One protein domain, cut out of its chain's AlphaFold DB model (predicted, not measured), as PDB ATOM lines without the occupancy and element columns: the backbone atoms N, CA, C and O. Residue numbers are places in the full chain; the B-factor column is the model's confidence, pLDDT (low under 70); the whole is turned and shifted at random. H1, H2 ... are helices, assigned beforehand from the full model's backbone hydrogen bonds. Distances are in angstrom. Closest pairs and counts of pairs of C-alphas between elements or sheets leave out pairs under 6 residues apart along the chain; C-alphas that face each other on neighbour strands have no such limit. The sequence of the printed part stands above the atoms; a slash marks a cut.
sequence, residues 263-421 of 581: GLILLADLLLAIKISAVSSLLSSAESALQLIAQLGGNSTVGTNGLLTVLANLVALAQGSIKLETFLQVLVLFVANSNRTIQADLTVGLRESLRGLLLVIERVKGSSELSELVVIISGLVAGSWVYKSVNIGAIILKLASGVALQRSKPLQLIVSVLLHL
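Overview. This is residues 263 to 421 of the 581 residues of an uncharacterized protein of Dendroctonus ponderosae (UniProt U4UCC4). The model is an all-helix body with two ends: at one end H4, H5, H8 and H9 stand side by side as a four-helix bundle, and from its side H6 runs off toward the other end, with H1 and H7 packed along it. H3 packs on H4 and meets H1 and H7, and the short H2 lies at the far end. The printed part has 159 residues, with nine named helices, H1 to H9 in order along the chain, and no named strand; the helices hold 112 residues. The whole is compact, with a radius of gyration of the C-alphas of 15.2 A, and spans 46 by 32 by 26 A.

Along the chain. The longest helices have 18 residues each. H5, residues 324 to 341, measures 25.6 A from first to last C-alpha and begins with C-alpha 324 at (246.194, 191.392, 276.816). H6, residues 346 to 363, measures 25.7 A and ends with C-alpha 363 at (276.456, 172.318, 262.180). H4, residues 303 to 319, measures 24.8 A. H7 holds residues 371 to 382 and measures 16.5 A. H1 holds residues 263 to 273, and its C-alpha 263 is at (257.825, 174.730, 261.756). H2 holds residues 277 to 280, H3 residues 286 to 296 and H8 residues 392 to 402. H9, residues 410 to 419, ends with C-alpha 419 at (250.096, 185.314, 288.579).

Arrangement. H5 and H4 form a helical hairpin at a shallow tilt of 13 degrees, opposite ways; their closest C-alphas, those of Phe 327 and Asn 313, are 5.7 A apart. H5 touches H9 with residues 331 to 339 alone, closest at the C-alphas of Val 335 and Pro 410, 6.3 A, opposite ways at a shallow tilt of 33 degrees, only just short of steep. H9 and H8 form a helical hairpin at a shallow tilt of 13 degrees, closest at the C-alphas of Val 417 and Ile 395, 6.2 A. H8 touches H4 at a shallow tilt of 31 degrees, opposite ways, closest at the C-alphas of Ile 396 and Leu 311, 7.0 A. H5 and H8 are near each other, while H4 and H9 are apart. H6 touches H4 about perpendicular, at 77 degrees, closest at the C-alphas of Leu 350 and Thr 304, 5.8 A. H6 touches H8 at a steep tilt of 47 degrees, closest at the C-alphas of Leu 346 and Ala 400, 4.8 A. H6 and H7 form a helical hairpin at a shallow tilt of 29 degrees, closest at the C-alphas of Arg 351 and Val 381, 5.4 A. H1 touches H6 at a shallow tilt of 12 degrees, the same way, closest at the C-alphas of Ala 268 and Leu 357, 5.8 A. H3 and H4 form a helical hairpin at 36 degrees, only just a steep tilt, closest at the C-alphas of Ala 294 and Thr 309, 4.7 A. H3 touches H1 about perpendicular, at 76 degrees, closest at the C-alphas of Leu 296 and Gly 263, 4.0 A. H3 touches H7 about perpendicular, at 73 degrees, closest at the C-alphas of Ala 286 and Leu 373, 6.0 A. H2 touches no helix, but H2 and H1 are near each other. Every O i to N i+4 pair is within hydrogen-bond range in H1, H3, H4, H6, H7, H8 and H9, against 13 of 14 in H5; H2 is too short for such a pair.

Size, cuts and confidence. The two C-alphas farthest apart, those of Lys 275 and Arg 407, are 46.5 A apart. The printed part has no cut, and no link is long. Within the link from H7 to H8, residues 386 to 387 pair with residues 390 to 391, antiparallel. The mean pLDDT of the printed part is 73.0; 62 residues are under 70, among them residues 263 to 300 and 402 to 408.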
ATOM      1  N   GLY A 263     257.004 173.528 261.882       51.12
ATOM      2  CA  GLY A 263     257.825 174.730 261.756       51.12
ATOM      3  C   GLY A 263     259.272 174.661 262.233       51.12
ATOM      4  O   GLY A 263     260.158 175.212 261.591       51.12
ATOM      5  N   LEU A 264     259.529 173.964 263.339       55.41
ATOM      6  CA  LEU A 264     260.885 173.802 263.876       55.41
ATOM      7  C   LEU A 264     261.770 172.933 262.976       55.41
ATOM      8  O   LEU A 264     262.933 173.261 262.760       55.41
ATOM      9  N   ILE A 265     261.203 171.859 262.423       53.91
ATOM     10  CA  ILE A 265     261.880 171.011 261.435       53.91
ATOM     11  C   ILE A 265     262.106 171.819 260.151       53.91
ATOM     12  O   ILE A 265     263.190 171.774 259.586       53.91
ATOM     13  N   LEU A 266     261.132 172.650 259.757       53.69
ATOM     14  CA  LEU A 266     261.243 173.541 258.600       53.69
ATOM     15  C   LEU A 266     262.379 174.553 258.753       53.69
ATOM     16  O   LEU A 266     263.148 174.741 257.818       53.69
ATOM     17  N   LEU A 267     262.505 175.188 259.922       63.12
ATOM     18  CA  LEU A 267     263.600 176.117 260.196       63.12
ATOM     19  C   LEU A 267     264.953 175.411 260.137       63.12
ATOM     20  O   LEU A 267     265.889 175.936 259.547       63.12
ATOM     21  N   ALA A 268     265.044 174.218 260.728       57.69
ATOM     22  CA  ALA A 268     266.252 173.405 260.703       57.69
ATOM     23  C   ALA A 268     266.653 173.014 259.270       57.69
ATOM     24  O   ALA A 268     267.796 173.227 258.869       57.69
ATOM     25  N   ASP A 269     265.714 172.507 258.474       52.50
ATOM     26  CA  ASP A 269     265.963 172.116 257.086       52.50
ATOM     27  C   ASP A 269     266.309 173.319 256.202       52.50
ATOM     28  O   ASP A 269     267.144 173.210 255.304       52.50
ATOM     29  N   LEU A 270     265.709 174.481 256.475       55.34
ATOM     30  CA  LEU A 270     266.011 175.728 255.784       55.34
ATOM     31  C   LEU A 270     267.430 176.196 256.127       55.34
ATOM     32  O   LEU A 270     268.220 176.404 255.216       55.34
ATOM     33  N   LEU A 271     267.805 176.244 257.408       59.00
ATOM     34  CA  LEU A 271     269.170 176.580 257.832       59.00
ATOM     35  C   LEU A 271     270.229 175.645 257.226       59.00
ATOM     36  O   LEU A 271     271.319 176.104 256.906       59.00
ATOM     37  N   LEU A 272     269.917 174.356 257.038       52.62
ATOM     38  CA  LEU A 272     270.800 173.398 256.355       52.62
ATOM     39  C   LEU A 272     270.873 173.610 254.838       52.62
ATOM     40  O   LEU A 272     271.869 173.237 254.220       52.62
ATOM     41  N   ALA A 273     269.812 174.139 254.232       46.97
ATOM     42  CA  ALA A 273     269.692 174.287 252.787       46.97
ATOM     43  C   ALA A 273     270.220 175.628 252.261       46.97
ATOM     44  O   ALA A 273     270.626 175.674 251.105       46.97
ATOM     45  N   ILE A 274     270.217 176.694 253.069       49.94
ATOM     46  CA  ILE A 274     270.628 178.043 252.647       49.94
ATOM     47  C   ILE A 274     271.758 178.603 253.519       49.94
ATOM     48  O   ILE A 274     271.932 178.215 254.671       49.94
ATOM     49  N   LYS A 275     272.523 179.571 252.995       53.81
ATOM     50  CA  LYS A 275     273.500 180.313 253.809       53.81
ATOM     51  C   LYS A 275     272.790 181.067 254.939       53.81
ATOM     52  O   LYS A 275     271.873 181.846 254.687       53.81
ATOM     53  N   ILE A 276     273.281 180.907 256.170       60.25
ATOM     54  CA  ILE A 276     272.749 181.560 257.383       60.25
ATOM     55  C   ILE A 276     272.647 183.080 257.245       60.25
ATOM     56  O   ILE A 276     271.695 183.675 257.748       60.25
ATOM     57  N   SER A 277     273.590 183.711 256.538       58.81
ATOM     58  CA  SER A 277     273.608 185.158 256.303       58.81
ATOM     59  C   SER A 277     272.291 185.675 255.711       58.81
ATOM     60  O   SER A 277     271.827 186.736 256.118       58.81
ATOM     61  N   ALA A 278     271.635 184.896 254.844       53.94
ATOM     62  CA  ALA A 278     270.392 185.276 254.170       53.94
ATOM     63  C   ALA A 278     269.155 185.312 255.091       53.94
ATOM     64  O   ALA A 278     268.186 186.002 254.789       53.94
ATOM     65  N   VAL A 279     269.182 184.584 256.210       58.28
ATOM     66  CA  VAL A 279     268.091 184.532 257.208       58.28
ATOM     67  C   VAL A 279     268.480 185.144 258.553       58.28
ATOM     68  O   VAL A 279     267.634 185.278 259.436       58.28
ATOM     69  N   SER A 280     269.735 185.574 258.695       61.78
ATOM     70  CA  SER A 280     270.270 186.195 259.908       61.78
ATOM     71  C   SER A 280     269.475 187.426 260.344       61.78
ATOM     72  O   SER A 280     269.180 187.570 261.523       61.78
ATOM     73  N   SER A 281     269.027 188.266 259.405       59.12
ATOM     74  CA  SER A 281     268.218 189.454 259.701       59.12
ATOM     75  C   SER A 281     266.827 189.116 260.254       59.12
ATOM     76  O   SER A 281     266.328 189.837 261.116       59.12
ATOM     77  N   LEU A 282     266.221 187.998 259.835       58.09
ATOM     78  CA  LEU A 282     264.926 187.511 260.342       58.09
ATOM     79  C   LEU A 282     265.035 186.885 261.739       58.09
ATOM     80  O   LEU A 282     264.056 186.827 262.481       58.09
ATOM     81  N   LEU A 283     266.231 186.418 262.088       66.12
ATOM     82  CA  LEU A 283     266.563 185.769 263.355       66.12
ATOM     83  C   LEU A 283     267.443 186.659 264.247       66.12
ATOM     84  O   LEU A 283     268.013 186.179 265.225       66.12
ATOM     85  N   SER A 284     267.555 187.941 263.890       63.53
ATOM     86  CA  SER A 284     268.487 188.899 264.491       63.53
ATOM     87  C   SER A 284     268.067 189.377 265.872       63.53
ATOM     88  O   SER A 284     268.913 189.868 266.608       63.53
ATOM     89  N   SER A 285     266.783 189.232 266.207       66.50
ATOM     90  CA  SER A 285     266.253 189.537 267.530       66.50
ATOM     91  C   SER A 285     265.531 188.342 268.126       66.50
ATOM     92  O   SER A 285     264.952 187.513 267.408       66.50
ATOM     93  N   ALA A 286     265.506 188.291 269.456       64.25
ATOM     94  CA  ALA A 286     264.782 187.273 270.196       64.25
ATOM     95  C   ALA A 286     263.316 187.133 269.797       64.25
ATOM     96  O   ALA A 286     262.729 186.046 269.799       64.25
ATOM     97  N   GLU A 287     262.718 188.260 269.460       67.69
ATOM     98  CA  GLU A 287     261.290 188.393 269.290       67.69
ATOM     99  C   GLU A 287     260.897 188.100 267.850       67.69
ATOM    100  O   GLU A 287     259.948 187.344 267.631       67.69
ATOM    101  N   SER A 288     261.684 188.581 266.883       65.94
ATOM    102  CA  SER A 288     261.557 188.188 265.475       65.94
ATOM    103  C   SER A 288     261.742 186.681 265.315       65.94
ATOM    104  O   SER A 288     260.939 186.034 264.647       65.94
ATOM    105  N   ALA A 289     262.722 186.101 266.010       66.81
ATOM    106  CA  ALA A 289     262.973 184.667 266.013       66.81
ATOM    107  C   ALA A 289     261.809 183.844 266.585       66.81
ATOM    108  O   ALA A 289     261.369 182.874 265.968       66.81
ATOM    109  N   LEU A 290     261.296 184.206 267.764       69.00
ATOM    110  CA  LEU A 290     260.199 183.465 268.394       69.00
ATOM    111  C   LEU A 290     258.880 183.627 267.636       69.00
ATOM    112  O   LEU A 290     258.128 182.659 267.513       69.00
ATOM    113  N   GLN A 291     258.609 184.814 267.087       68.94
ATOM    114  CA  GLN A 291     257.467 185.025 266.199       68.94
ATOM    115  C   GLN A 291     257.604 184.213 264.915       68.94
ATOM    116  O   GLN A 291     256.631 183.582 264.513       68.94
ATOM    117  N   LEU A 292     258.800 184.157 264.322       67.00
ATOM    118  CA  LEU A 292     259.075 183.313 263.167       67.00
ATOM    119  C   LEU A 292     258.814 181.842 263.499       67.00
ATOM    120  O   LEU A 292     258.099 181.185 262.757       67.00
ATOM    121  N   ILE A 293     259.316 181.332 264.629       64.56
ATOM    122  CA  ILE A 293     259.112 179.940 265.072       64.56
ATOM    123  C   ILE A 293     257.623 179.626 265.310       64.56
ATOM    124  O   ILE A 293     257.148 178.556 264.923       64.56
ATOM    125  N   ALA A 294     256.869 180.542 265.921       66.19
ATOM    126  CA  ALA A 294     255.430 180.376 266.136       66.19
ATOM    127  C   ALA A 294     254.640 180.398 264.817       66.19
ATOM    128  O   ALA A 294     253.797 179.528 264.581       66.19
ATOM    129  N   GLN A 295     254.967 181.341 263.926       61.53
ATOM    130  CA  GLN A 295     254.387 181.422 262.586       61.53
ATOM    131  C   GLN A 295     254.703 180.164 261.783       61.53
ATOM    132  O   GLN A 295     253.782 179.605 261.195       61.53
ATOM    133  N   LEU A 296     255.952 179.687 261.867       56.72
ATOM    134  CA  LEU A 296     256.472 178.446 261.294       56.72
ATOM    135  C   LEU A 296     255.657 177.217 261.681       56.72
ATOM    136  O   LEU A 296     255.540 176.292 260.885       56.72
ATOM    137  N   GLY A 297     255.125 177.193 262.905       51.91
ATOM    138  CA  GLY A 297     254.221 176.160 263.418       51.91
ATOM    139  C   GLY A 297     252.748 176.376 263.051       51.91
ATOM    140  O   GLY A 297     251.876 175.747 263.662       51.91
ATOM    141  N   GLY A 298     252.460 177.288 262.116       54.09
ATOM    142  CA  GLY A 298     251.122 177.649 261.655       54.09
ATOM    143  C   GLY A 298     250.311 178.444 262.672       54.09
ATOM    144  O   GLY A 298     249.084 178.418 262.603       54.09
ATOM    145  N   ASN A 299     250.963 179.072 263.663       64.50
ATOM    146  CA  ASN A 299     250.307 179.618 264.858       64.50
ATOM    147  C   ASN A 299     249.347 178.606 265.508       64.50
ATOM    148  O   ASN A 299     248.317 178.977 266.074       64.50
ATOM    149  N   SER A 300     249.669 177.309 265.399       66.19
ATOM    150  CA  SER A 300     248.889 176.244 266.017       66.19
ATOM    151  C   SER A 300     248.720 176.545 267.502       66.19
ATOM    152  O   SER A 300     249.655 177.021 268.143       66.19
ATOM    153  N   THR A 301     247.550 176.234 268.053       73.38
ATOM    154  CA  THR A 301     247.262 176.284 269.494       73.38
ATOM    155  C   THR A 301     247.310 174.889 270.125       73.38
ATOM    156  O   THR A 301     246.707 174.661 271.168       73.38
ATOM    157  N   VAL A 302     247.973 173.919 269.485       72.19
ATOM    158  CA  VAL A 302     248.032 172.513 269.920       72.19
ATOM    159  C   VAL A 302     249.476 172.006 269.910       72.19
ATOM    160  O   VAL A 302     250.258 172.348 269.019       72.19
ATOM    161  N   GLY A 303     249.829 171.160 270.880       70.81
ATOM    162  CA  GLY A 303     251.132 170.493 270.968       70.81
ATOM    163  C   GLY A 303     252.272 171.442 271.327       70.81
ATOM    164  O   GLY A 303     252.062 172.541 271.841       70.81
ATOM    165  N   THR A 304     253.496 171.028 271.003       72.25
ATOM    166  CA  THR A 304     254.711 171.844 271.159       72.25
ATOM    167  C   THR A 304     254.622 173.167 270.390       72.25
ATOM    168  O   THR A 304     255.041 174.200 270.903       72.25
ATOM    169  N   ASN A 305     254.003 173.178 269.204       70.38
ATOM    170  CA  ASN A 305     253.787 174.410 268.436       70.38
ATOM    171  C   ASN A 305     252.809 175.358 269.146       70.38
ATOM    172  O   ASN A 305     253.070 176.551 269.212       70.38
ATOM    173  N   GLY A 306     251.744 174.820 269.751       74.00
ATOM    174  CA  GLY A 306     250.847 175.549 270.655       74.00
ATOM    175  C   GLY A 306     251.580 176.305 271.747       74.00
ATOM    176  O   GLY A 306     251.345 177.492 271.967       74.00
ATOM    177  N   LEU A 307     252.519 175.619 272.388       79.50
ATOM    178  CA  LEU A 307     253.327 176.185 273.455       79.50
ATOM    179  C   LEU A 307     254.248 177.312 272.956       79.50
ATOM    180  O   LEU A 307     254.387 178.334 273.627       79.50
ATOM    181  N   LEU A 308     254.827 177.162 271.761       78.00
ATOM    182  CA  LEU A 308     255.655 178.191 271.119       78.00
ATOM    183  C   LEU A 308     254.828 179.404 270.668       78.00
ATOM    184  O   LEU A 308     255.288 180.536 270.795       78.00
ATOM    185  N   THR A 309     253.585 179.200 270.228       80.81
ATOM    186  CA  THR A 309     252.647 180.292 269.926       80.81
ATOM    187  C   THR A 309     252.307 181.094 271.183       80.81
ATOM    188  O   THR A 309     252.317 182.328 271.151       80.81
ATOM    189  N   VAL A 310     252.053 180.420 272.314       86.25
ATOM    190  CA  VAL A 310     251.837 181.088 273.611       86.25
ATOM    191  C   VAL A 310     253.084 181.869 274.034       86.25
ATOM    192  O   VAL A 310     252.964 183.015 274.461       86.25
ATOM    193  N   LEU A 311     254.273 181.285 273.867       85.62
ATOM    194  CA  LEU A 311     255.555 181.934 274.146       85.62
ATOM    195  C   LEU A 311     255.754 183.213 273.322       85.62
ATOM    196  O   LEU A 311     256.057 184.265 273.883       85.62
ATOM    197  N   ALA A 312     255.550 183.145 272.007       84.50
ATOM    198  CA  ALA A 312     255.698 184.298 271.125       84.50
ATOM    199  C   ALA A 312     254.719 185.426 271.492       84.50
ATOM    200  O   ALA A 312     255.109 186.592 271.548       84.50
ATOM    201  N   ASN A 313     253.466 185.085 271.819       86.25
ATOM    202  CA  ASN A 313     252.475 186.066 272.270       86.25
ATOM    203  C   ASN A 313     252.815 186.639 273.653       86.25
ATOM    204  O   ASN A 313     252.589 187.819 273.897       86.25
ATOM    205  N   LEU A 314     253.395 185.848 274.557       87.12
ATOM    206  CA  LEU A 314     253.850 186.340 275.856       87.12
ATOM    207  C   LEU A 314     254.963 187.388 275.707       87.12
ATOM    208  O   LEU A 314     254.920 188.441 276.343       87.12
ATOM    209  N   VAL A 315     255.939 187.119 274.841       84.19
ATOM    210  CA  VAL A 315     257.018 188.066 274.529       84.19
ATOM    211  C   VAL A 315     256.450 189.334 273.885       84.19
ATOM    212  O   VAL A 315     256.778 190.439 274.314       84.19
ATOM    213  N   ALA A 316     255.527 189.191 272.931       83.25
ATOM    214  CA  ALA A 316     254.846 190.320 272.301       83.25
ATOM    215  C   ALA A 316     254.038 191.163 273.313       83.25
ATOM    216  O   ALA A 316     254.061 192.394 273.278       83.25
ATOM    217  N   LEU A 317     253.379 190.519 274.282       86.19
ATOM    218  CA  LEU A 317     252.671 191.208 275.362       86.19
ATOM    219  C   LEU A 317     253.644 191.992 276.254       86.19
ATOM    220  O   LEU A 317     253.384 193.150 276.570       86.19
ATOM    221  N   ALA A 318     254.792 191.405 276.608       83.50
ATOM    222  CA  ALA A 318     255.849 192.086 277.363       83.50
ATOM    223  C   ALA A 318     256.428 193.304 276.612       83.50
ATOM    224  O   ALA A 318     256.978 194.232 277.213       83.50
ATOM    225  N   GLN A 319     256.318 193.323 275.286       79.12
ATOM    226  CA  GLN A 319     256.693 194.457 274.445       79.12
ATOM    227  C   GLN A 319     255.593 195.507 274.276       79.12
ATOM    228  O   GLN A 319     255.897 196.615 273.846       79.12
ATOM    229  N   GLY A 320     254.346 195.186 274.620       79.19
ATOM    230  CA  GLY A 320     253.193 196.028 274.309       79.19
ATOM    231  C   GLY A 320     252.809 196.010 272.825       79.19
ATOM    232  O   GLY A 320     252.060 196.881 272.391       79.19
ATOM    233  N   SER A 321     253.309 195.044 272.042       78.88
ATOM    234  CA  SER A 321     252.986 194.907 270.613       78.88
ATOM    235  C   SER A 321     251.663 194.178 270.365       78.88
ATOM    236  O   SER A 321     251.068 194.335 269.301       78.88
ATOM    237  N   ILE A 322     251.159 193.440 271.358       82.50
ATOM    238  CA  ILE A 322     249.802 192.882 271.354       82.50
ATOM    239  C   ILE A 322     249.030 193.288 272.608       82.50
ATOM    240  O   ILE A 322     249.606 193.622 273.645       82.50
ATOM    241  N   LYS A 323     247.700 193.216 272.515       85.38
ATOM    242  CA  LYS A 323     246.797 193.446 273.645       85.38
ATOM    243  C   LYS A 323     246.719 192.211 274.545       85.38
ATOM    244  O   LYS A 323     246.890 191.076 274.097       85.38
ATOM    245  N   LEU A 324     246.395 192.441 275.814       87.12
ATOM    246  CA  LEU A 324     246.194 191.392 276.816       87.12
ATOM    247  C   LEU A 324     245.131 190.374 276.379       87.12
ATOM    248  O   LEU A 324     245.312 189.175 276.568       87.12
ATOM    249  N   GLU A 325     244.041 190.839 275.775       85.38
ATOM    250  CA  GLU A 325     242.929 190.003 275.328       85.38
ATOM    251  C   GLU A 325     243.367 188.988 274.267       85.38
ATOM    252  O   GLU A 325     242.975 187.824 274.337       85.38
ATOM    253  N   THR A 326     244.243 189.398 273.342       84.88
ATOM    254  CA  THR A 326     244.818 188.521 272.313       84.88
ATOM    255  C   THR A 326     245.652 187.410 272.949       84.88
ATOM    256  O   THR A 326     245.473 186.234 272.628       84.88
ATOM    257  N   PHE A 327     246.513 187.756 273.911       89.38
ATOM    258  CA  PHE A 327     247.294 186.767 274.654       89.38
ATOM    259  C   PHE A 327     246.397 185.800 275.441       89.38
ATOM    260  O   PHE A 327     246.585 184.584 275.370       89.38
ATOM    261  N   LEU A 328     245.397 186.324 276.161       90.56
ATOM    262  CA  LEU A 328     244.451 185.513 276.930       90.56
ATOM    263  C   LEU A 328     243.697 184.531 276.034       90.56
ATOM    264  O   LEU A 328     243.524 183.378 276.419       90.56
ATOM    265  N   GLN A 329     243.293 184.952 274.836       87.62
ATOM    266  CA  GLN A 329     242.615 184.087 273.877       87.62
ATOM    267  C   GLN A 329     243.509 182.932 273.408       87.62
ATOM    268  O   GLN A 329     243.068 181.782 273.429       87.62
ATOM    269  N   VAL A 330     244.766 183.210 273.046       87.69
ATOM    270  CA  VAL A 330     245.739 182.180 272.637       87.69
ATOM    271  C   VAL A 330     246.021 181.205 273.784       87.69
ATOM    272  O   VAL A 330     246.007 179.991 273.578       87.69
ATOM    273  N   LEU A 331     246.214 181.714 275.004       90.12
ATOM    274  CA  LEU A 331     246.443 180.906 276.203       90.12
ATOM    275  C   LEU A 331     245.249 179.991 276.510       90.12
ATOM    276  O   LEU A 331     245.418 178.796 276.755       90.12
ATOM    277  N   VAL A 332     244.037 180.543 276.467       89.19
ATOM    278  CA  VAL A 332     242.786 179.815 276.698       89.19
ATOM    279  C   VAL A 332     242.585 178.717 275.648       89.19
ATOM    280  O   VAL A 332     242.282 177.578 276.009       89.19
ATOM    281  N   LEU A 333     242.802 179.026 274.366       84.56
ATOM    282  CA  LEU A 333     242.728 178.052 273.274       84.56
ATOM    283  C   LEU A 333     243.759 176.939 273.442       84.56
ATOM    284  O   LEU A 333     243.420 175.767 273.275       84.56
ATOM    285  N   PHE A 334     244.999 177.280 273.791       85.19
ATOM    286  CA  PHE A 334     246.045 176.291 274.023       85.19
ATOM    287  C   PHE A 334     245.667 175.322 275.144       85.19
ATOM    288  O   PHE A 334     245.682 174.107 274.944       85.19
ATOM    289  N   VAL A 335     245.263 175.843 276.303       86.38
ATOM    290  CA  VAL A 335     244.922 175.019 277.470       86.38
ATOM    291  C   VAL A 335     243.682 174.152 277.209       86.38
ATOM    292  O   VAL A 335     243.691 172.963 277.529       86.38
ATOM    293  N   ALA A 336     242.641 174.704 276.578       81.12
ATOM    294  CA  ALA A 336     241.426 173.958 276.246       81.12
ATOM    295  C   ALA A 336     241.692 172.820 275.244       81.12
ATOM    296  O   ALA A 336     241.224 171.697 275.443       81.12
ATOM    297  N   ASN A 337     242.479 173.082 274.195       76.06
ATOM    298  CA  ASN A 337     242.868 172.048 273.235       76.06
ATOM    299  C   ASN A 337     243.752 170.980 273.882       76.06
ATOM    300  O   ASN A 337     243.576 169.788 273.611       76.06
ATOM    301  N   SER A 338     244.666 171.398 274.757       74.75
ATOM    302  CA  SER A 338     245.572 170.498 275.461       74.75
ATOM    303  C   SER A 338     244.815 169.503 276.334       74.75
ATOM    304  O   SER A 338     245.038 168.308 276.199       74.75
ATOM    305  N   ASN A 339     243.823 169.958 277.109       70.69
ATOM    306  CA  ASN A 339     243.007 169.085 277.963       70.69
ATOM    307  C   ASN A 339     242.262 167.976 277.185       70.69
ATOM    308  O   ASN A 339     241.969 166.915 277.730       70.69
ATOM    309  N   ARG A 340     241.944 168.205 275.903       66.50
ATOM    310  CA  ARG A 340     241.209 167.241 275.070       66.50
ATOM    311  C   ARG A 340     242.113 166.334 274.240       66.50
ATOM    312  O   ARG A 340     241.782 165.169 274.042       66.50
ATOM    313  N   THR A 341     243.186 166.886 273.679       57.94
ATOM    314  CA  THR A 341     243.964 166.232 272.611       57.94
ATOM    315  C   THR A 341     245.368 165.825 273.032       57.94
ATOM    316  O   THR A 341     245.972 164.985 272.370       57.94
ATOM    317  N   ILE A 342     245.886 166.375 274.132       59.88
ATOM    318  CA  ILE A 342     247.265 166.171 274.568       59.88
ATOM    319  C   ILE A 342     247.237 165.546 275.957       59.88
ATOM    320  O   ILE A 342     246.947 166.208 276.944       59.88
ATOM    321  N   GLN A 343     247.554 164.257 276.035       63.25
ATOM    322  CA  GLN A 343     247.614 163.529 277.309       63.25
ATOM    323  C   GLN A 343     249.050 163.308 277.810       63.25
ATOM    324  O   GLN A 343     249.257 162.598 278.788       63.25
ATOM    325  N   ALA A 344     250.042 163.893 277.136       67.25
ATOM    326  CA  ALA A 344     251.460 163.664 277.397       67.25
ATOM    327  C   ALA A 344     252.186 164.948 277.815       67.25
ATOM    328  O   ALA A 344     251.793 166.052 277.434       67.25
ATOM    329  N   ASP A 345     253.265 164.786 278.587       73.38
ATOM    330  CA  ASP A 345     254.137 165.887 279.007       73.38
ATOM    331  C   ASP A 345     254.918 166.408 277.804       73.38
ATOM    332  O   ASP A 345     255.714 165.693 277.191       73.38
ATOM    333  N   LEU A 346     254.682 167.675 277.465       74.56
ATOM    334  CA  LEU A 346     255.321 168.324 276.326       74.56
ATOM    335  C   LEU A 346     256.754 168.773 276.637       74.56
ATOM    336  O   LEU A 346     257.466 169.197 275.728       74.56
ATOM    337  N   THR A 347     257.202 168.682 277.892       76.19
ATOM    338  CA  THR A 347     258.513 169.176 278.334       76.19
ATOM    339  C   THR A 347     259.656 168.481 277.600       76.19
ATOM    340  O   THR A 347     260.605 169.142 277.175       76.19
ATOM    341  N   VAL A 348     259.563 167.160 277.421       73.44
ATOM    342  CA  VAL A 348     260.588 166.374 276.714       73.44
ATOM    343  C   VAL A 348     260.606 166.746 275.233       73.44
ATOM    344  O   VAL A 348     261.646 167.167 274.731       73.44
ATOM    345  N   GLY A 349     259.448 166.714 274.565       69.00
ATOM    346  CA  GLY A 349     259.342 167.034 273.138       69.00
ATOM    347  C   GLY A 349     259.744 168.475 272.802       69.00
ATOM    348  O   GLY A 349     260.402 168.712 271.788       69.00
ATOM    349  N   LEU A 350     259.420 169.443 273.666       74.38
ATOM    350  CA  LEU A 350     259.892 170.822 273.534       74.38
ATOM    351  C   LEU A 350     261.420 170.891 273.635       74.38
ATOM    352  O   LEU A 350     262.064 171.468 272.760       74.38
ATOM    353  N   ARG A 351     262.006 170.299 274.684       74.06
ATOM    354  CA  ARG A 351     263.461 170.323 274.900       74.06
ATOM    355  C   ARG A 351     264.221 169.650 273.765       74.06
ATOM    356  O   ARG A 351     265.239 170.186 273.341       74.06
ATOM    357  N   GLU A 352     263.749 168.508 273.281       67.81
ATOM    358  CA  GLU A 352     264.374 167.789 272.168       67.81
ATOM    359  C   GLU A 352     264.309 168.592 270.869       67.81
ATOM    360  O   GLU A 352     265.325 168.730 270.193       67.81
ATOM    361  N   SER A 353     263.161 169.204 270.564       68.06
ATOM    362  CA  SER A 353     263.005 170.015 269.349       68.06
ATOM    363  C   SER A 353     263.892 171.264 269.369       68.06
ATOM    364  O   SER A 353     264.546 171.590 268.380       68.06
ATOM    365  N   LEU A 354     263.963 171.942 270.518       74.56
ATOM    366  CA  LEU A 354     264.825 173.106 270.723       74.56
ATOM    367  C   LEU A 354     266.319 172.741 270.682       74.56
ATOM    368  O   LEU A 354     267.110 173.445 270.056       74.56
ATOM    369  N   ARG A 355     266.718 171.608 271.279       71.38
ATOM    370  CA  ARG A 355     268.094 171.087 271.175       71.38
ATOM    371  C   ARG A 355     268.455 170.686 269.747       71.38
ATOM    372  O   ARG A 355     269.569 170.957 269.316       71.38
ATOM    373  N   GLY A 356     267.528 170.074 269.012       65.44
ATOM    374  CA  GLY A 356     267.713 169.744 267.599       65.44
ATOM    375  C   GLY A 356     268.011 170.986 266.758       65.44
ATOM    376  O   GLY A 356     268.943 170.972 265.958       65.44
ATOM    377  N   LEU A 357     267.290 172.084 267.003       70.19
ATOM    378  CA  LEU A 357     267.535 173.360 266.332       70.19
ATOM    379  C   LEU A 357     268.919 173.945 266.671       70.19
ATOM    380  O   LEU A 357     269.623 174.382 265.764       70.19
ATOM    381  N   LEU A 358     269.346 173.894 267.940       70.81
ATOM    382  CA  LEU A 358     270.698 174.318 268.344       70.81
ATOM    383  C   LEU A 358     271.793 173.522 267.622       70.81
ATOM    384  O   LEU A 358     272.707 174.116 267.054       70.81
ATOM    385  N   LEU A 359     271.667 172.193 267.578       69.69
ATOM    386  CA  LEU A 359     272.628 171.321 266.892       69.69
ATOM    387  C   LEU A 359     272.726 171.634 265.397       69.69
ATOM    388  O   LEU A 359     273.798 171.528 264.803       69.69
ATOM    389  N   VAL A 360     271.610 172.002 264.768       62.88
ATOM    390  CA  VAL A 360     271.600 172.403 263.362       62.88
ATOM    391  C   VAL A 360     272.334 173.727 263.174       62.88
ATOM    392  O   VAL A 360     273.209 173.785 262.316       62.88
ATOM    393  N   ILE A 361     272.061 174.738 264.009       68.12
ATOM    394  CA  ILE A 361     272.754 176.040 263.981       68.12
ATOM    395  C   ILE A 361     274.274 175.866 264.139       68.12
ATOM    396  O   ILE A 361     275.052 176.478 263.403       68.12
ATOM    397  N   GLU A 362     274.703 174.998 265.058       70.50
ATOM    398  CA  GLU A 362     276.116 174.656 265.242       70.50
ATOM    399  C   GLU A 362     276.712 173.993 263.993       70.50
ATOM    400  O   GLU A 362     277.786 174.383 263.533       70.50
ATOM    401  N   ARG A 363     276.005 173.022 263.396       63.91
ATOM    402  CA  ARG A 363     276.456 172.318 262.180       63.91
ATOM    403  C   ARG A 363     276.626 173.245 260.986       63.91
ATOM    404  O   ARG A 363     277.563 173.057 260.212       63.91
ATOM    405  N   VAL A 364     275.750 174.238 260.843       60.84
ATOM    406  CA  VAL A 364     275.843 175.222 259.756       60.84
ATOM    407  C   VAL A 364     276.870 176.323 260.044       60.84
ATOM    408  O   VAL A 364     277.139 177.140 259.172       60.84
ATOM    409  N   LYS A 365     277.513 176.306 261.224       68.31
ATOM    410  CA  LYS A 365     278.473 177.316 261.704       68.31
ATOM    411  C   LYS A 365     277.880 178.727 261.796       68.31
ATOM    412  O   LYS A 365     278.604 179.702 261.663       68.31
ATOM    413  N   GLY A 366     276.575 178.829 262.050       67.44
ATOM    414  CA  GLY A 366     275.847 180.102 262.138       67.44
ATOM    415  C   GLY A 366     275.769 180.690 263.539       67.44
ATOM    416  O   GLY A 366     274.989 181.606 263.773       67.44
ATOM    417  N   SER A 367     276.506 180.130 264.500       69.69
ATOM    418  CA  SER A 367     276.402 180.493 265.916       69.69
ATOM    419  C   SER A 367     276.743 181.963 266.191       69.69
ATOM    420  O   SER A 367     276.207 182.531 267.138       69.69
ATOM    421  N   SER A 368     277.602 182.588 265.378       74.69
ATOM    422  CA  SER A 368     277.918 184.022 265.461       74.69
ATOM    423  C   SER A 368     276.769 184.899 264.964       74.69
ATOM    424  O   SER A 368     276.338 185.818 265.657       74.69
ATOM    425  N   GLU A 369     276.246 184.583 263.782       70.19
ATOM    426  CA  GLU A 369     275.192 185.314 263.080       70.19
ATOM    427  C   GLU A 369     273.817 185.138 263.738       70.19
ATOM    428  O   GLU A 369     272.953 185.996 263.598       70.19
ATOM    429  N   LEU A 370     273.622 184.035 264.468       71.94
ATOM    430  CA  LEU A 370     272.386 183.670 265.168       71.94
ATOM    431  C   LEU A 370     272.573 183.643 266.694       71.94
ATOM    432  O   LEU A 370     271.888 182.898 267.399       71.94
ATOM    433  N   SER A 371     273.521 184.420 267.215       77.75
ATOM    434  CA  SER A 371     273.914 184.377 268.629       77.75
ATOM    435  C   SER A 371     272.751 184.648 269.592       77.75
ATOM    436  O   SER A 371     272.605 183.930 270.582       77.75
ATOM    437  N   GLU A 372     271.864 185.598 269.284       75.25
ATOM    438  CA  GLU A 372     270.670 185.857 270.102       75.25
ATOM    439  C   GLU A 372     269.716 184.657 270.138       75.25
ATOM    440  O   GLU A 372     269.296 184.226 271.216       75.25
ATOM    441  N   LEU A 373     269.430 184.059 268.976       74.81
ATOM    442  CA  LEU A 373     268.601 182.859 268.859       74.81
ATOM    443  C   LEU A 373     269.161 181.709 269.707       74.81
ATOM    444  O   LEU A 373     268.417 181.049 270.438       74.81
ATOM    445  N   VAL A 374     270.478 181.497 269.652       80.19
ATOM    446  CA  VAL A 374     271.171 180.473 270.446       80.19
ATOM    447  C   VAL A 374     271.001 180.729 271.945       80.19
ATOM    448  O   VAL A 374     270.682 179.794 272.687       80.19
ATOM    449  N   VAL A 375     271.154 181.977 272.402       82.81
ATOM    450  CA  VAL A 375     270.993 182.356 273.817       82.81
ATOM    451  C   VAL A 375     269.577 182.057 274.313       82.81
ATOM    452  O   VAL A 375     269.406 181.477 275.388       82.81
ATOM    453  N   ILE A 376     268.557 182.389 273.524       78.25
ATOM    454  CA  ILE A 376     267.153 182.200 273.914       78.25
ATOM    455  C   ILE A 376     266.793 180.730 273.952       78.25
ATOM    456  O   ILE A 376     266.226 180.270 274.942       78.25
ATOM    457  N   ILE A 377     267.122 179.980 272.896       78.81
ATOM    458  CA  ILE A 377     266.815 178.552 272.846       78.81
ATOM    459  C   ILE A 377     267.509 177.842 274.012       78.81
ATOM    460  O   ILE A 377     266.882 177.036 274.700       78.81
ATOM    461  N   SER A 378     268.762 178.199 274.303       81.31
ATOM    462  CA  SER A 378     269.500 177.664 275.452       81.31
ATOM    463  C   SER A 378     268.826 178.013 276.784       81.31
ATOM    464  O   SER A 378     268.632 177.134 277.627       81.31
ATOM    465  N   GLY A 379     268.391 179.265 276.961       81.69
ATOM    466  CA  GLY A 379     267.664 179.719 278.152       81.69
ATOM    467  C   GLY A 379     266.292 179.056 278.329       81.69
ATOM    468  O   GLY A 379     265.892 178.748 279.455       81.69
ATOM    469  N   LEU A 380     265.577 178.785 277.234       79.50
ATOM    470  CA  LEU A 380     264.297 178.070 277.233       79.50
ATOM    471  C   LEU A 380     264.475 176.588 277.572       79.50
ATOM    472  O   LEU A 380     263.727 176.057 278.390       79.50
ATOM    473  N   VAL A 381     265.492 175.927 277.006       74.69
ATOM    474  CA  VAL A 381     265.838 174.531 277.336       74.69
ATOM    475  C   VAL A 381     266.190 174.398 278.821       74.69
ATOM    476  O   VAL A 381     265.753 173.441 279.473       74.69
ATOM    477  N   ALA A 382     266.933 175.370 279.360       78.94
ATOM    478  CA  ALA A 382     267.302 175.442 280.772       78.94
ATOM    479  C   ALA A 382     266.139 175.851 281.698       78.94
ATOM    480  O   ALA A 382     266.209 175.607 282.900       78.94
ATOM    481  N   GLY A 383     265.062 176.437 281.162       77.12
ATOM    482  CA  GLY A 383     263.923 176.916 281.952       77.12
ATOM    483  C   GLY A 383     264.191 178.194 282.745       77.12
ATOM    484  O   GLY A 383     263.430 178.515 283.654       77.12
ATOM    485  N   SER A 384     265.266 178.911 282.426       82.12
ATOM    486  CA  SER A 384     265.767 180.058 283.191       82.12
ATOM    487  C   SER A 384     265.694 181.376 282.425       82.12
ATOM    488  O   SER A 384     266.192 182.391 282.907       82.12
ATOM    489  N   TRP A 385     265.087 181.385 281.233       85.62
ATOM    490  CA  TRP A 385     265.002 182.601 280.434       85.62
ATOM    491  C   TRP A 385     264.103 183.652 281.099       85.62
ATOM    492  O   TRP A 385     262.895 183.453 281.264       85.62
ATOM    493  N   VAL A 386     264.718 184.777 281.463       84.00
ATOM    494  CA  VAL A 386     264.054 185.957 282.015       84.00
ATOM    495  C   VAL A 386     264.046 187.049 280.955       84.00
ATOM    496  O   VAL A 386     265.093 187.412 280.424       84.00
ATOM    497  N   TYR A 387     262.870 187.602 280.681       82.06
ATOM    498  CA  TYR A 387     262.687 188.697 279.736       82.06
ATOM    499  C   TYR A 387     261.806 189.770 280.375       82.06
ATOM    500  O   TYR A 387     260.722 189.467 280.872       82.06
ATOM    501  N   LYS A 388     262.293 191.019 280.411       78.94
ATOM    502  CA  LYS A 388     261.626 192.164 281.070       78.94
ATOM    503  C   LYS A 388     261.068 191.826 282.463       78.94
ATOM    504  O   LYS A 388     259.899 192.063 282.757       78.94
ATOM    505  N   SER A 389     261.912 191.234 283.309       80.44
ATOM    506  CA  SER A 389     261.577 190.832 284.688       80.44
ATOM    507  C   SER A 389     260.515 189.732 284.826       80.44
ATOM    508  O   SER A 389     260.099 189.429 285.942       80.44
ATOM    509  N   VAL A 390     260.107 189.085 283.729       81.50
ATOM    510  CA  VAL A 390     259.246 187.897 283.749       81.50
ATOM    511  C   VAL A 390     260.070 186.656 283.453       81.50
ATOM    512  O   VAL A 390     260.781 186.586 282.451       81.50
ATOM    513  N   ASN A 391     259.959 185.651 284.321       84.06
ATOM    514  CA  ASN A 391     260.570 184.346 284.101       84.06
ATOM    515  C   ASN A 391     259.721 183.535 283.109       84.06
ATOM    516  O   ASN A 391     258.855 182.742 283.487       84.06
ATOM    517  N   ILE A 392     259.965 183.778 281.823       83.19
ATOM    518  CA  ILE A 392     259.275 183.124 280.715       83.19
ATOM    519  C   ILE A 392     259.571 181.618 280.699       83.19
ATOM    520  O   ILE A 392     258.664 180.821 280.458       83.19
ATOM    521  N   GLY A 393     260.806 181.217 281.018       81.00
ATOM    522  CA  GLY A 393     261.190 179.805 281.105       81.00
ATOM    523  C   GLY A 393     260.319 179.014 282.089       81.00
ATOM    524  O   GLY A 393     259.802 177.951 281.743       81.00
ATOM    525  N   ALA A 394     260.071 179.571 283.279       82.62
ATOM    526  CA  ALA A 394     259.203 178.958 284.283       82.62
ATOM    527  C   ALA A 394     257.741 178.853 283.819       82.62
ATOM    528  O   ALA A 394     257.100 177.827 284.046       82.62
ATOM    529  N   ILE A 395     257.218 179.881 283.141       85.38
ATOM    530  CA  ILE A 395     255.849 179.881 282.598       85.38
ATOM    531  C   ILE A 395     255.678 178.768 281.558       85.38
ATOM    532  O   ILE A 395     254.717 178.002 281.629       85.38
ATOM    533  N   ILE A 396     256.621 178.648 280.621       81.12
ATOM    534  CA  ILE A 396     256.567 177.650 279.548       81.12
ATOM    535  C   ILE A 396     256.725 176.232 280.078       81.12
ATOM    536  O   ILE A 396     255.970 175.357 279.663       81.12
ATOM    537  N   LEU A 397     257.632 175.993 281.028       80.44
ATOM    538  CA  LEU A 397     257.745 174.680 281.667       80.44
ATOM    539  C   LEU A 397     256.464 174.305 282.411       80.44
ATOM    540  O   LEU A 397     255.999 173.176 282.291       80.44
ATOM    541  N   LYS A 398     255.849 175.261 283.116       82.88
ATOM    542  CA  LYS A 398     254.594 175.031 283.837       82.88
ATOM    543  C   LYS A 398     253.441 174.709 282.890       82.88
ATOM    544  O   LYS A 398     252.638 173.832 283.193       82.88
ATOM    545  N   LEU A 399     253.380 175.383 281.743       85.06
ATOM    546  CA  LEU A 399     252.442 175.063 280.670       85.06
ATOM    547  C   LEU A 399     252.728 173.688 280.052       85.06
ATOM    548  O   LEU A 399     251.795 172.920 279.863       85.06
ATOM    549  N   ALA A 400     253.991 173.345 279.788       79.31
ATOM    550  CA  ALA A 400     254.375 172.067 279.189       79.31
ATOM    551  C   ALA A 400     254.040 170.863 280.088       79.31
ATOM    552  O   ALA A 400     253.454 169.888 279.614       79.31
ATOM    553  N   SER A 401     254.358 170.955 281.385       75.75
ATOM    554  CA  SER A 401     254.116 169.892 282.367       75.75
ATOM    555  C   SER A 401     252.671 169.868 282.874       75.75
ATOM    556  O   SER A 401     252.125 168.809 283.185       75.75
ATOM    557  N   GLY A 402     252.032 171.040 282.973       69.81
ATOM    558  CA  GLY A 402     250.659 171.202 283.460       69.81
ATOM    559  C   GLY A 402     249.601 170.583 282.545       69.81
ATOM    560  O   GLY A 402     248.495 170.311 283.000       69.81
ATOM    561  N   VAL A 403     249.951 170.314 281.283       62.69
ATOM    562  CA  VAL A 403     249.098 169.620 280.304       62.69
ATOM    563  C   VAL A 403     248.988 168.113 280.581       62.69
ATOM    564  O   VAL A 403     247.928 167.533 280.372       62.69
ATOM    565  N   ALA A 404     250.043 167.478 281.096       53.28
ATOM    566  CA  ALA A 404     250.068 166.033 281.357       53.28
ATOM    567  C   ALA A 404     249.522 165.647 282.731       53.28
ATOM    568  O   ALA A 404     249.024 164.543 282.953       53.28
ATOM    569  N   LEU A 405     249.630 166.566 283.685       50.09
ATOM    570  CA  LEU A 405     249.128 166.365 285.027       50.09
ATOM    571  C   LEU A 405     247.615 166.599 285.006       50.09
ATOM    572  O   LEU A 405     247.158 167.696 285.319       50.09
ATOM    573  N   GLN A 406     246.826 165.535 284.805       50.84
ATOM    574  CA  GLN A 406     245.386 165.469 285.146       50.84
ATOM    575  C   GLN A 406     245.065 165.863 286.618       50.84
ATOM    576  O   GLN A 406     243.955 165.667 287.103       50.84
ATOM    577  N   ARG A 407     246.043 166.396 287.364       46.16
ATOM    578  CA  ARG A 407     245.967 166.900 288.734       46.16
ATOM    579  C   ARG A 407     245.647 168.398 288.815       46.16
ATOM    580  O   ARG A 407     245.076 168.808 289.818       46.16
ATOM    581  N   SER A 408     245.988 169.213 287.811       56.16
ATOM    582  CA  SER A 408     245.624 170.641 287.789       56.16
ATOM    583  C   SER A 408     244.386 170.869 286.931       56.16
ATOM    584  O   SER A 408     244.373 170.505 285.757       56.16
ATOM    585  N   LYS A 409     243.349 171.509 287.490       76.69
ATOM    586  CA  LYS A 409     242.187 171.918 286.686       76.69
ATOM    587  C   LYS A 409     242.670 172.905 285.600       76.69
ATOM    588  O   LYS A 409     243.432 173.810 285.943       76.69
ATOM    589  N   PRO A 410     242.222 172.816 284.335       85.19
ATOM    590  CA  PRO A 410     242.708 173.671 283.241       85.19
ATOM    591  C   PRO A 410     242.697 175.179 283.559       85.19
ATOM    592  O   PRO A 410     243.652 175.896 283.269       85.19
ATOM    593  N   LEU A 411     241.660 175.666 284.249       87.56
ATOM    594  CA  LEU A 411     241.590 177.060 284.705       87.56
ATOM    595  C   LEU A 411     242.672 177.441 285.725       87.56
ATOM    596  O   LEU A 411     243.154 178.570 285.696       87.56
ATOM    597  N   GLN A 412     243.079 176.526 286.609       88.19
ATOM    598  CA  GLN A 412     244.156 176.781 287.572       88.19
ATOM    599  C   GLN A 412     245.485 177.017 286.853       88.19
ATOM    600  O   GLN A 412     246.264 177.869 287.276       88.19
ATOM    601  N   LEU A 413     245.729 176.314 285.741       88.12
ATOM    602  CA  LEU A 413     246.917 176.522 284.918       88.12
ATOM    603  C   LEU A 413     246.925 177.931 284.308       88.12
ATOM    604  O   LEU A 413     247.930 178.632 284.416       88.12
ATOM    605  N   ILE A 414     245.791 178.380 283.755       90.75
ATOM    606  CA  ILE A 414     245.640 179.739 283.207       90.75
ATOM    607  C   ILE A 414     245.884 180.786 284.298       90.75
ATOM    608  O   ILE A 414     246.718 181.673 284.122       90.75
ATOM    609  N   VAL A 415     245.214 180.671 285.449       89.31
ATOM    610  CA  VAL A 415     245.364 181.635 286.553       89.31
ATOM    611  C   VAL A 415     246.790 181.638 287.106       89.31
ATOM    612  O   VAL A 415     247.347 182.702 287.371       89.31
ATOM    613  N   SER A 416     247.419 180.468 287.208       87.94
ATOM    614  CA  SER A 416     248.827 180.352 287.578       87.94
ATOM    615  C   SER A 416     249.732 181.136 286.628       87.94
ATOM    616  O   SER A 416     250.644 181.810 287.101       87.94
ATOM    617  N   VAL A 417     249.516 181.054 285.310       89.25
ATOM    618  CA  VAL A 417     250.288 181.846 284.342       89.25
ATOM    619  C   VAL A 417     250.083 183.337 284.599       89.25
ATOM    620  O   VAL A 417     251.070 184.052 284.719       89.25
ATOM    621  N   LEU A 418     248.842 183.799 284.794       89.50
ATOM    622  CA  LEU A 418     248.551 185.218 285.053       89.50
ATOM    623  C   LEU A 418     249.225 185.759 286.319       89.50
ATOM    624  O   LEU A 418     249.681 186.900 286.323       89.50
ATOM    625  N   LEU A 419     249.357 184.941 287.367       87.00
ATOM    626  CA  LEU A 419     250.096 185.314 288.579       87.00
ATOM    627  C   LEU A 419     251.592 185.559 288.318       87.00
ATOM    628  O   LEU A 419     252.204 186.349 289.029       87.00
ATOM    629  N   HIS A 420     252.177 184.935 287.290       85.81
ATOM    630  CA  HIS A 420     253.576 185.158 286.900       85.81
ATOM    631  C   HIS A 420     253.747 186.365 285.960       85.81
ATOM    632  O   HIS A 420     254.876 186.758 285.673       85.81
ATOM    633  N   LEU A 421     252.649 186.978 285.494       86.44
ATOM    634  CA  LEU A 421     252.658 188.141 284.594       86.44
ATOM    635  C   LEU A 421     252.505 189.482 285.313       86.44
ATOM    636  O   LEU A 421     252.431 190.518 284.653       86.44
TER     637      LEU A 421